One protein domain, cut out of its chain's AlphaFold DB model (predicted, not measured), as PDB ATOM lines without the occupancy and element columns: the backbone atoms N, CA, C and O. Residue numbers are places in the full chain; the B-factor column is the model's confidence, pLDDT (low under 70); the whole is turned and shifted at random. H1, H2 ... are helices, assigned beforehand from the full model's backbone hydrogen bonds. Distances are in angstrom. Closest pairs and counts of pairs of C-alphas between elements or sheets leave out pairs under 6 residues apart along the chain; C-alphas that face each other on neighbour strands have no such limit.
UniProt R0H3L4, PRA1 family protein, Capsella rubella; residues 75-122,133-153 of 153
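What this domain is: This is residues 75 to 122 and 133 to 153 of the 153 residues of the protein "PRA1 family protein" of Capsella rubella (UniProt R0H3L4). Two helices, H1 and H2, make a wide V with its corner at residues 89 to 91; H4 runs back beside H1, and the short H3 folds back on the far end of H2. The printed part has 69 residues with four named helices, in the order H1, H2, H3, H4, and no named strand; the class is all helix. It is only just compact, close to loose, with a radius of gyration of the C-alphas of 13.0 A and spans of 36 by 29 by 18 A.

How they stand to each other: H1, residues 75 to 88, and H2, residues 92 to 109, are close but not clearly touching: their closest C-alphas, those of Ala 88 and Phe 94, are 6.5 A apart. Their lines are only just about perpendicular, at 71 degrees. H2 touches H3, residues 111 to 116, with residues 103 to 107 alone; the closest C-alphas, of Arg 107 and Ala 114, are 5.3 A apart. The two form a helical hairpin, opposite ways at a steep tilt of 41 degrees. H1 and H3 are apart. H4, residues 142 to 151, touches residues 82 to 87 alone of H1, opposite ways at a shallow tilt of 21 degrees; the C-alphas of Gly 86 and Val 146, the closest, are 4.7 A apart. Every O i to N i+4 pair is within hydrogen-bond range in H1, H2 and H4; in H3, 1 of 2 is.

Where its parts are: H1 begins at C-alpha 75 (89.901, 73.867, 102.477) and is 19.4 A long. H2 measures 26.0 A and ends at C-alpha 109 (85.600, 103.177, 107.273). H3 measures 9.1 A; H4 measures 14.4 A and ends at C-alpha 151 (82.609, 78.232, 91.881).

The domain as a whole: The C-alphas farthest apart, of Ala 76 and Met 122, are 39.9 A apart. Residues 123 to 132 are not printed; C-alphas 122 and 133 are 10.5 A apart across this cut. The links H1 to H2 and H2 to H3 are tight. Confidence is under 70 at residues 75, 117 to 122, 133 to 135, 139 and 152 to 153.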
ATOM      1  N   LEU A  75      90.518  73.501 103.752       66.69
ATOM      2  CA  LEU A  75      89.901  73.867 102.477       66.69
ATOM      3  C   LEU A  75      88.483  73.302 102.310       66.69
ATOM      4  O   LEU A  75      87.637  73.985 101.751       66.69
ATOM      5  N   ALA A  76      88.185  72.106 102.829       71.00
ATOM      6  CA  ALA A  76      86.840  71.534 102.756       71.00
ATOM      7  C   ALA A  76      85.864  72.238 103.707       71.00
ATOM      8  O   ALA A  76      84.701  72.415 103.362       71.00
ATOM      9  N   ILE A  77      86.331  72.691 104.877       76.00
ATOM     10  CA  ILE A  77      85.517  73.498 105.800       76.00
ATOM     11  C   ILE A  77      85.270  74.884 105.211       76.00
ATOM     12  O   ILE A  77      84.143  75.364 105.233       76.00
ATOM     13  N   VAL A  78      86.307  75.515 104.653       75.50
ATOM     14  CA  VAL A  78      86.176  76.802 103.959       75.50
ATOM     15  C   VAL A  78      85.237  76.664 102.761       75.50
ATOM     16  O   VAL A  78      84.335  77.481 102.613       75.50
ATOM     17  N   GLY A  79      85.357  75.595 101.971       74.44
ATOM     18  CA  GLY A  79      84.439  75.287 100.874       74.44
ATOM     19  C   GLY A  79      82.999  75.063 101.347       74.44
ATOM     20  O   GLY A  79      82.063  75.654 100.813       74.44
ATOM     21  N   ALA A  80      82.796  74.292 102.418       78.75
ATOM     22  CA  ALA A  80      81.477  74.091 103.021       78.75
ATOM     23  C   ALA A  80      80.881  75.401 103.576       78.75
ATOM     24  O   ALA A  80      79.686  75.657 103.446       78.75
ATOM     25  N   ALA A  81      81.709  76.274 104.152       75.69
ATOM     26  CA  ALA A  81      81.281  77.581 104.636       75.69
ATOM     27  C   ALA A  81      80.931  78.536 103.482       75.69
ATOM     28  O   ALA A  81      79.906  79.211 103.542       75.69
ATOM     29  N   LEU A  82      81.739  78.574 102.417       76.25
ATOM     30  CA  LEU A  82      81.493  79.390 101.224       76.25
ATOM     31  C   LEU A  82      80.236  78.933 100.475       76.25
ATOM     32  O   LEU A  82      79.417  79.773 100.102       76.25
ATOM     33  N   THR A  83      80.023  77.622 100.340       78.62
ATOM     34  CA  THR A  83      78.786  77.067  99.767       78.62
ATOM     35  C   THR A  83      77.565  77.387 100.629       78.62
ATOM     36  O   THR A  83      76.569  77.881 100.100       78.62
ATOM     37  N   ALA A  84      77.634  77.202 101.952       81.12
ATOM     38  CA  ALA A  84      76.556  77.586 102.867       81.12
ATOM     39  C   ALA A  84      76.232  79.089 102.783       81.12
ATOM     40  O   ALA A  84      75.064  79.481 102.777       81.12
ATOM     41  N   LEU A  85      77.255  79.937 102.656       79.44
ATOM     42  CA  LEU A  85      77.117  81.385 102.511       79.44
ATOM     43  C   LEU A  85      76.517  81.766 101.141       79.44
ATOM     44  O   LEU A  85      75.656  82.644 101.070       79.44
ATOM     45  N   GLY A  86      76.885  81.063 100.067       79.88
ATOM     46  CA  GLY A  86      76.258  81.183  98.747       79.88
ATOM     47  C   GLY A  86      74.776  80.795  98.756       79.88
ATOM     48  O   GLY A  86      73.943  81.528  98.222       79.88
ATOM     49  N   ILE A  87      74.425  79.696  99.433       81.94
ATOM     50  CA  ILE A  87      73.032  79.267  99.632       81.94
ATOM     51  C   ILE A  87      72.259  80.313 100.447       81.94
ATOM     52  O   ILE A  87      71.136  80.664 100.088       81.94
ATOM     53  N   ALA A  88      72.858  80.881 101.497       79.19
ATOM     54  CA  ALA A  88      72.228  81.933 102.291       79.19
ATOM     55  C   ALA A  88      71.908  83.190 101.456       79.19
ATOM     56  O   ALA A  88      70.856  83.798 101.645       79.19
ATOM     57  N   PHE A  89      72.744  83.547 100.471       79.25
ATOM     58  CA  PHE A  89      72.476  84.660  99.546       79.25
ATOM     59  C   PHE A  89      71.320  84.425  98.559       79.25
ATOM     60  O   PHE A  89      70.834  85.387  97.954       79.25
ATOM     61  N   LEU A  90      70.841  83.186  98.401       79.12
ATOM     62  CA  LEU A  90      69.601  82.919  97.665       79.12
ATOM     63  C   LEU A  90      68.370  83.438  98.422       79.12
ATOM     64  O   LEU A  90      67.364  83.760  97.794       79.12
ATOM     65  N   ASN A  91      68.456  83.578  99.747       83.38
ATOM     66  CA  ASN A  91      67.385  84.131 100.564       83.38
ATOM     67  C   ASN A  91      67.365  85.671 100.481       83.38
ATOM     68  O   ASN A  91      68.332  86.344 100.844       83.38
ATOM     69  N   ASP A  92      66.236  86.233 100.035       74.06
ATOM     70  CA  ASP A  92      66.048  87.680  99.851       74.06
ATOM     71  C   ASP A  92      66.240  88.478 101.151       74.06
ATOM     72  O   ASP A  92      66.899  89.523 101.152       74.06
ATOM     73  N   SER A  93      65.715  87.971 102.270       76.19
ATOM     74  CA  SER A  93      65.802  88.621 103.583       76.19
ATOM     75  C   SER A  93      67.236  88.647 104.106       76.19
ATOM     76  O   SER A  93      67.676  89.647 104.683       76.19
ATOM     77  N   PHE A  94      67.986  87.566 103.875       80.06
ATOM     78  CA  PHE A  94      69.396  87.485 104.250       80.06
ATOM     79  C   PHE A  94      70.248  88.434 103.400       80.06
ATOM     80  O   PHE A  94      71.002  89.238 103.950       80.06
ATOM     81  N   ALA A  95      70.079  88.409 102.075       80.62
ATOM     82  CA  ALA A  95      70.837  89.246 101.148       80.62
ATOM     83  C   ALA A  95      70.625  90.751 101.402       80.62
ATOM     84  O   ALA A  95      71.592  91.517 101.415       80.62
ATOM     85  N   ALA A  96      69.382  91.175 101.655       77.31
ATOM     86  CA  ALA A  96      69.068  92.566 101.977       77.31
ATOM     87  C   ALA A  96      69.688  93.002 103.316       77.31
ATOM     88  O   ALA A  96      70.362  94.034 103.382       77.31
ATOM     89  N   SER A  97      69.535  92.183 104.362       80.69
ATOM     90  CA  SER A  97      70.083  92.463 105.697       80.69
ATOM     91  C   SER A  97      71.612  92.524 105.696       80.69
ATOM     92  O   SER A  97      72.205  93.393 106.340       80.69
ATOM     93  N   PHE A  98      72.257  91.617 104.958       84.44
ATOM     94  CA  PHE A  98      73.704  91.607 104.782       84.44
ATOM     95  C   PHE A  98      74.179  92.881 104.080       84.44
ATOM     96  O   PHE A  98      75.073  93.557 104.584       84.44
ATOM     97  N   ASN A  99      73.547  93.251 102.963       84.50
ATOM     98  CA  ASN A  99      73.896  94.447 102.201       84.50
ATOM     99  C   ASN A  99      73.778  95.731 103.041       84.50
ATOM    100  O   ASN A  99      74.679  96.568 103.025       84.50
ATOM    101  N   GLU A 100      72.700  95.885 103.815       83.56
ATOM    102  CA  GLU A 100      72.534  97.044 104.697       83.56
ATOM    103  C   GLU A 100      73.620  97.128 105.768       83.56
ATOM    104  O   GLU A 100      74.217  98.191 105.956       83.56
ATOM    105  N   LYS A 101      73.892  96.016 106.463       86.38
ATOM    106  CA  LYS A 101      74.933  95.962 107.496       86.38
ATOM    107  C   LYS A 101      76.307  96.237 106.897       86.38
ATOM    108  O   LYS A 101      77.049  97.047 107.438       86.38
ATOM    109  N   PHE A 102      76.611  95.642 105.750       83.81
ATOM    110  CA  PHE A 102      77.887  95.812 105.065       83.81
ATOM    111  C   PHE A 102      78.113  97.259 104.610       83.81
ATOM    112  O   PHE A 102      79.152  97.845 104.910       83.81
ATOM    113  N   ILE A 103      77.117  97.890 103.976       83.00
ATOM    114  CA  ILE A 103      77.195  99.305 103.578       83.00
ATOM    115  C   ILE A 103      77.315 100.220 104.805       83.00
ATOM    116  O   ILE A 103      78.038 101.215 104.745       83.00
ATOM    117  N   ARG A 104      76.635  99.910 105.922       84.00
ATOM    118  CA  ARG A 104      76.789 100.659 107.184       84.00
ATOM    119  C   ARG A 104      78.216 100.553 107.716       84.00
ATOM    120  O   ARG A 104      78.811 101.586 107.996       84.00
ATOM    121  N   THR A 105      78.792  99.354 107.766       85.00
ATOM    122  CA  THR A 105      80.187  99.155 108.184       85.00
ATOM    123  C   THR A 105      81.151  99.913 107.276       85.00
ATOM    124  O   THR A 105      81.990 100.663 107.763       85.00
ATOM    125  N   ILE A 106      80.996  99.814 105.953       82.81
ATOM    126  CA  ILE A 106      81.861 100.534 105.008       82.81
ATOM    127  C   ILE A 106      81.719 102.043 105.161       82.81
ATOM    128  O   ILE A 106      82.711 102.750 105.031       82.81
ATOM    129  N   ARG A 107      80.530 102.556 105.493       82.56
ATOM    130  CA  ARG A 107      80.335 103.986 105.755       82.56
ATOM    131  C   ARG A 107      81.177 104.480 106.935       82.56
ATOM    132  O   ARG A 107      81.628 105.618 106.878       82.56
ATOM    133  N   HIS A 108      81.408 103.642 107.950       83.94
ATOM    134  CA  HIS A 108      82.288 103.977 109.075       83.94
ATOM    135  C   HIS A 108      83.768 104.031 108.678       83.94
ATOM    136  O   HIS A 108      84.496 104.863 109.204       83.94
ATOM    137  N   PHE A 109      84.207 103.191 107.737       84.94
ATOM    138  CA  PHE A 109      85.600 103.177 107.273       84.94
ATOM    139  C   PHE A 109      85.877 104.197 106.161       84.94
ATOM    140  O   PHE A 109      86.911 104.854 106.156       84.94
ATOM    141  N   SER A 110      84.977 104.310 105.182       82.75
ATOM    142  CA  SER A 110      85.125 105.199 104.029       82.75
ATOM    143  C   SER A 110      83.758 105.578 103.421       82.75
ATOM    144  O   SER A 110      83.139 104.806 102.676       82.75
ATOM    145  N   PRO A 111      83.264 106.805 103.665       80.00
ATOM    146  CA  PRO A 111      81.954 107.231 103.171       80.00
ATOM    147  C   PRO A 111      81.888 107.294 101.634       80.00
ATOM    148  O   PRO A 111      80.837 107.031 101.047       80.00
ATOM    149  N   HIS A 112      83.016 107.562 100.968       78.31
ATOM    150  CA  HIS A 112      83.098 107.633  99.508       78.31
ATOM    151  C   HIS A 112      82.915 106.262  98.823       78.31
ATOM    152  O   HIS A 112      82.275 106.176  97.775       78.31
ATOM    153  N   MET A 113      83.397 105.164  99.424       73.25
ATOM    154  CA  MET A 113      83.165 103.816  98.879       73.25
ATOM    155  C   MET A 113      81.724 103.352  99.098       73.25
ATOM    156  O   MET A 113      81.123 102.762  98.201       73.25
ATOM    157  N   ALA A 114      81.131 103.690 100.246       75.31
ATOM    158  CA  ALA A 114      79.727 103.391 100.522       75.31
ATOM    159  C   ALA A 114      78.771 104.080  99.528       75.31
ATOM    160  O   ALA A 114      77.724 103.524  99.197       75.31
ATOM    161  N   ALA A 115      79.125 105.270  99.027       76.00
ATOM    162  CA  ALA A 115      78.349 105.969  98.002       76.00
ATOM    163  C   ALA A 115      78.355 105.230  96.652       76.00
ATOM    164  O   ALA A 115      77.309 105.132  96.013       76.00
ATOM    165  N   LYS A 116      79.494 104.641  96.258       77.56
ATOM    166  CA  LYS A 116      79.626 103.853  95.016       77.56
ATOM    167  C   LYS A 116      78.893 102.508  95.058       77.56
ATOM    168  O   LYS A 116      78.543 101.983  94.008       77.56
ATOM    169  N   MET A 117      78.657 101.953  96.249       68.81
ATOM    170  CA  MET A 117      77.986 100.656  96.441       68.81
ATOM    171  C   MET A 117      76.456 100.747  96.545       68.81
ATOM    172  O   MET A 117      75.794  99.721  96.720       68.81
ATOM    173  N   ARG A 118      75.867 101.948  96.461       69.62
ATOM    174  CA  ARG A 118      74.405 102.089  96.470       69.62
ATOM    175  C   ARG A 118      73.805 101.431  95.220       69.62
ATOM    176  O   ARG A 118      74.343 101.611  94.128       69.62
ATOM    177  N   PRO A 119      72.697 100.678  95.353       64.56
ATOM    178  CA  PRO A 119      72.017 100.110  94.197       64.56
ATOM    179  C   PRO A 119      71.566 101.229  93.241       64.56
ATOM    180  O   PRO A 119      71.192 102.309  93.713       64.56
ATOM    181  N   PRO A 120      71.600 100.995  91.914       63.75
ATOM    182  CA  PRO A 120      71.162 101.982  90.935       63.75
ATOM    183  C   PRO A 120      69.717 102.386  91.233       63.75
ATOM    184  O   PRO A 120      68.849 101.535  91.434       63.75
ATOM    185  N   HIS A 121      69.475 103.695  91.299       58.38
ATOM    186  CA  HIS A 121      68.169 104.248  91.626       58.38
ATOM    187  C   HIS A 121      67.195 103.920  90.486       58.38
ATOM    188  O   HIS A 121      67.159 104.610  89.470       58.38
ATOM    189  N   MET A 122      66.430 102.836  90.617       55.91
ATOM    190  CA  MET A 122      65.367 102.529  89.665       55.91
ATOM    191  C   MET A 122      64.206 103.499  89.919       55.91
ATOM    192  O   MET A 122      63.672 103.505  91.033       55.91
ATOM    193  N   LYS A 133      61.791  91.726  91.436       61.53
ATOM    194  CA  LYS A 133      62.646  92.704  92.121       61.53
ATOM    195  C   LYS A 133      64.043  92.087  92.220       61.53
ATOM    196  O   LYS A 133      64.277  91.188  93.020       61.53
ATOM    197  N   THR A 134      64.954  92.484  91.338       62.22
ATOM    198  CA  THR A 134      66.342  92.025  91.383       62.22
ATOM    199  C   THR A 134      66.983  92.551  92.664       62.22
ATOM    200  O   THR A 134      67.072  93.758  92.876       62.22
ATOM    201  N   VAL A 135      67.379  91.641  93.556       68.62
ATOM    202  CA  VAL A 135      68.070  91.993  94.802       68.62
ATOM    203  C   VAL A 135      69.541  92.256  94.490       68.62
ATOM    204  O   VAL A 135      70.226  91.417  93.892       68.62
ATOM    205  N   TYR A 136      70.008  93.439  94.879       73.56
ATOM    206  CA  TYR A 136      71.388  93.876  94.703       73.56
ATOM    207  C   TYR A 136      72.142  93.767  96.026       73.56
ATOM    208  O   TYR A 136      71.648  94.200  97.066       73.56
ATOM    209  N   VAL A 137      73.356  93.232  95.959       72.19
ATOM    210  CA  VAL A 137      74.326  93.202  97.056       72.19
ATOM    211  C   VAL A 137      75.518  94.040  96.593       72.19
ATOM    212  O   VAL A 137      76.044  93.817  95.506       72.19
ATOM    213  N   CYS A 138      75.879  95.082  97.341       71.56
ATOM    214  CA  CYS A 138      76.967  96.019  97.025       71.56
ATOM    215  C   CYS A 138      76.920  96.613  95.598       71.56
ATOM    216  O   CYS A 138      77.955  96.822  94.968       71.56
ATOM    217  N   GLY A 139      75.720  96.849  95.054       69.56
ATOM    218  CA  GLY A 139      75.527  97.404  93.705       69.56
ATOM    219  C   GLY A 139      75.645  96.394  92.552       69.56
ATOM    220  O   GLY A 139      75.441  96.766  91.397       69.56
ATOM    221  N   LYS A 140      75.912  95.112  92.831       76.62
ATOM    222  CA  LYS A 140      75.899  94.016  91.845       76.62
ATOM    223  C   LYS A 140      74.694  93.093  92.083       76.62
ATOM    224  O   LYS A 140      74.195  93.011  93.207       76.62
ATOM    225  N   PRO A 141      74.175  92.413  91.047       80.25
ATOM    226  CA  PRO A 141      73.059  91.490  91.228       80.25
ATOM    227  C   PRO A 141      73.501  90.281  92.068       80.25
ATOM    228  O   PRO A 141      74.588  89.747  91.856       80.25
ATOM    229  N   ARG A 142      72.650  89.824  92.998       75.81
ATOM    230  CA  ARG A 142      72.972  88.743  93.957       75.81
ATOM    231  C   ARG A 142      73.562  87.472  93.335       75.81
ATOM    232  O   ARG A 142      74.394  86.821  93.957       75.81
ATOM    233  N   TRP A 143      73.166  87.136  92.104       75.94
ATOM    234  CA  TRP A 143      73.616  85.921  91.425       75.94
ATOM    235  C   TRP A 143      75.124  85.935  91.160       75.94
ATOM    236  O   TRP A 143      75.732  84.876  91.168       75.94
ATOM    237  N   ALA A 144      75.740  87.111  91.006       80.69
ATOM    238  CA  ALA A 144      77.187  87.219  90.847       80.69
ATOM    239  C   ALA A 144      77.929  86.708  92.093       80.69
ATOM    240  O   ALA A 144      78.916  85.992  91.961       80.69
ATOM    241  N   TYR A 145      77.428  87.010  93.296       79.19
ATOM    242  CA  TYR A 145      78.013  86.511  94.545       79.19
ATOM    243  C   TYR A 145      77.745  85.026  94.737       79.19
ATOM    244  O   TYR A 145      78.653  84.299  95.112       79.19
ATOM    245  N   VAL A 146      76.530  84.567  94.432       77.56
ATOM    246  CA  VAL A 146      76.181  83.142  94.505       77.56
ATOM    247  C   VAL A 146      77.070  82.320  93.570       77.56
ATOM    248  O   VAL A 146      77.622  81.318  94.002       77.56
ATOM    249  N   VAL A 147      77.271  82.762  92.324       80.19
ATOM    250  CA  VAL A 147      78.152  82.074  91.369       80.19
ATOM    251  C   VAL A 147      79.589  82.070  91.874       80.19
ATOM    252  O   VAL A 147      80.157  80.998  91.995       80.19
ATOM    253  N   VAL A 148      80.151  83.221  92.254       81.44
ATOM    254  CA  VAL A 148      81.543  83.300  92.739       81.44
ATOM    255  C   VAL A 148      81.773  82.438  93.987       81.44
ATOM    256  O   VAL A 148      82.795  81.764  94.082       81.44
ATOM    257  N   LEU A 149      80.826  82.431  94.927       78.50
ATOM    258  CA  LEU A 149      80.914  81.646  96.161       78.50
ATOM    259  C   LEU A 149      80.720  80.146  95.938       78.50
ATOM    260  O   LEU A 149      81.233  79.372  96.734       78.50
ATOM    261  N   LEU A 150      79.996  79.738  94.893       72.75
ATOM    262  CA  LEU A 150      79.797  78.328  94.541       72.75
ATOM    263  C   LEU A 150      80.874  77.790  93.590       72.75
ATOM    264  O   LEU A 150      81.120  76.592  93.586       72.75
ATOM    265  N   THR A 151      81.511  78.638  92.779       75.56
ATOM    266  CA  THR A 151      82.609  78.232  91.881       75.56
ATOM    267  C   THR A 151      83.988  78.356  92.525       75.56
ATOM    268  O   THR A 151      84.961  77.863  91.969       75.56
ATOM    269  N   GLY A 152      84.093  79.068  93.651       63.00
ATOM    270  CA  GLY A 152      85.336  79.257  94.404       63.00
ATOM    271  C   GLY A 152      85.627  78.173  95.450       63.00
ATOM    272  O   GLY A 152      86.561  78.345  96.230       63.00
ATOM    273  N   THR A 153      84.815  77.112  95.499       56.28
ATOM    274  CA  THR A 153      84.946  75.950  96.397       56.28
ATOM    275  C   THR A 153      85.501  74.755  95.657       56.28
ATOM    276  O   THR A 153      86.368  74.066  96.234       56.28
TER     277      THR A 153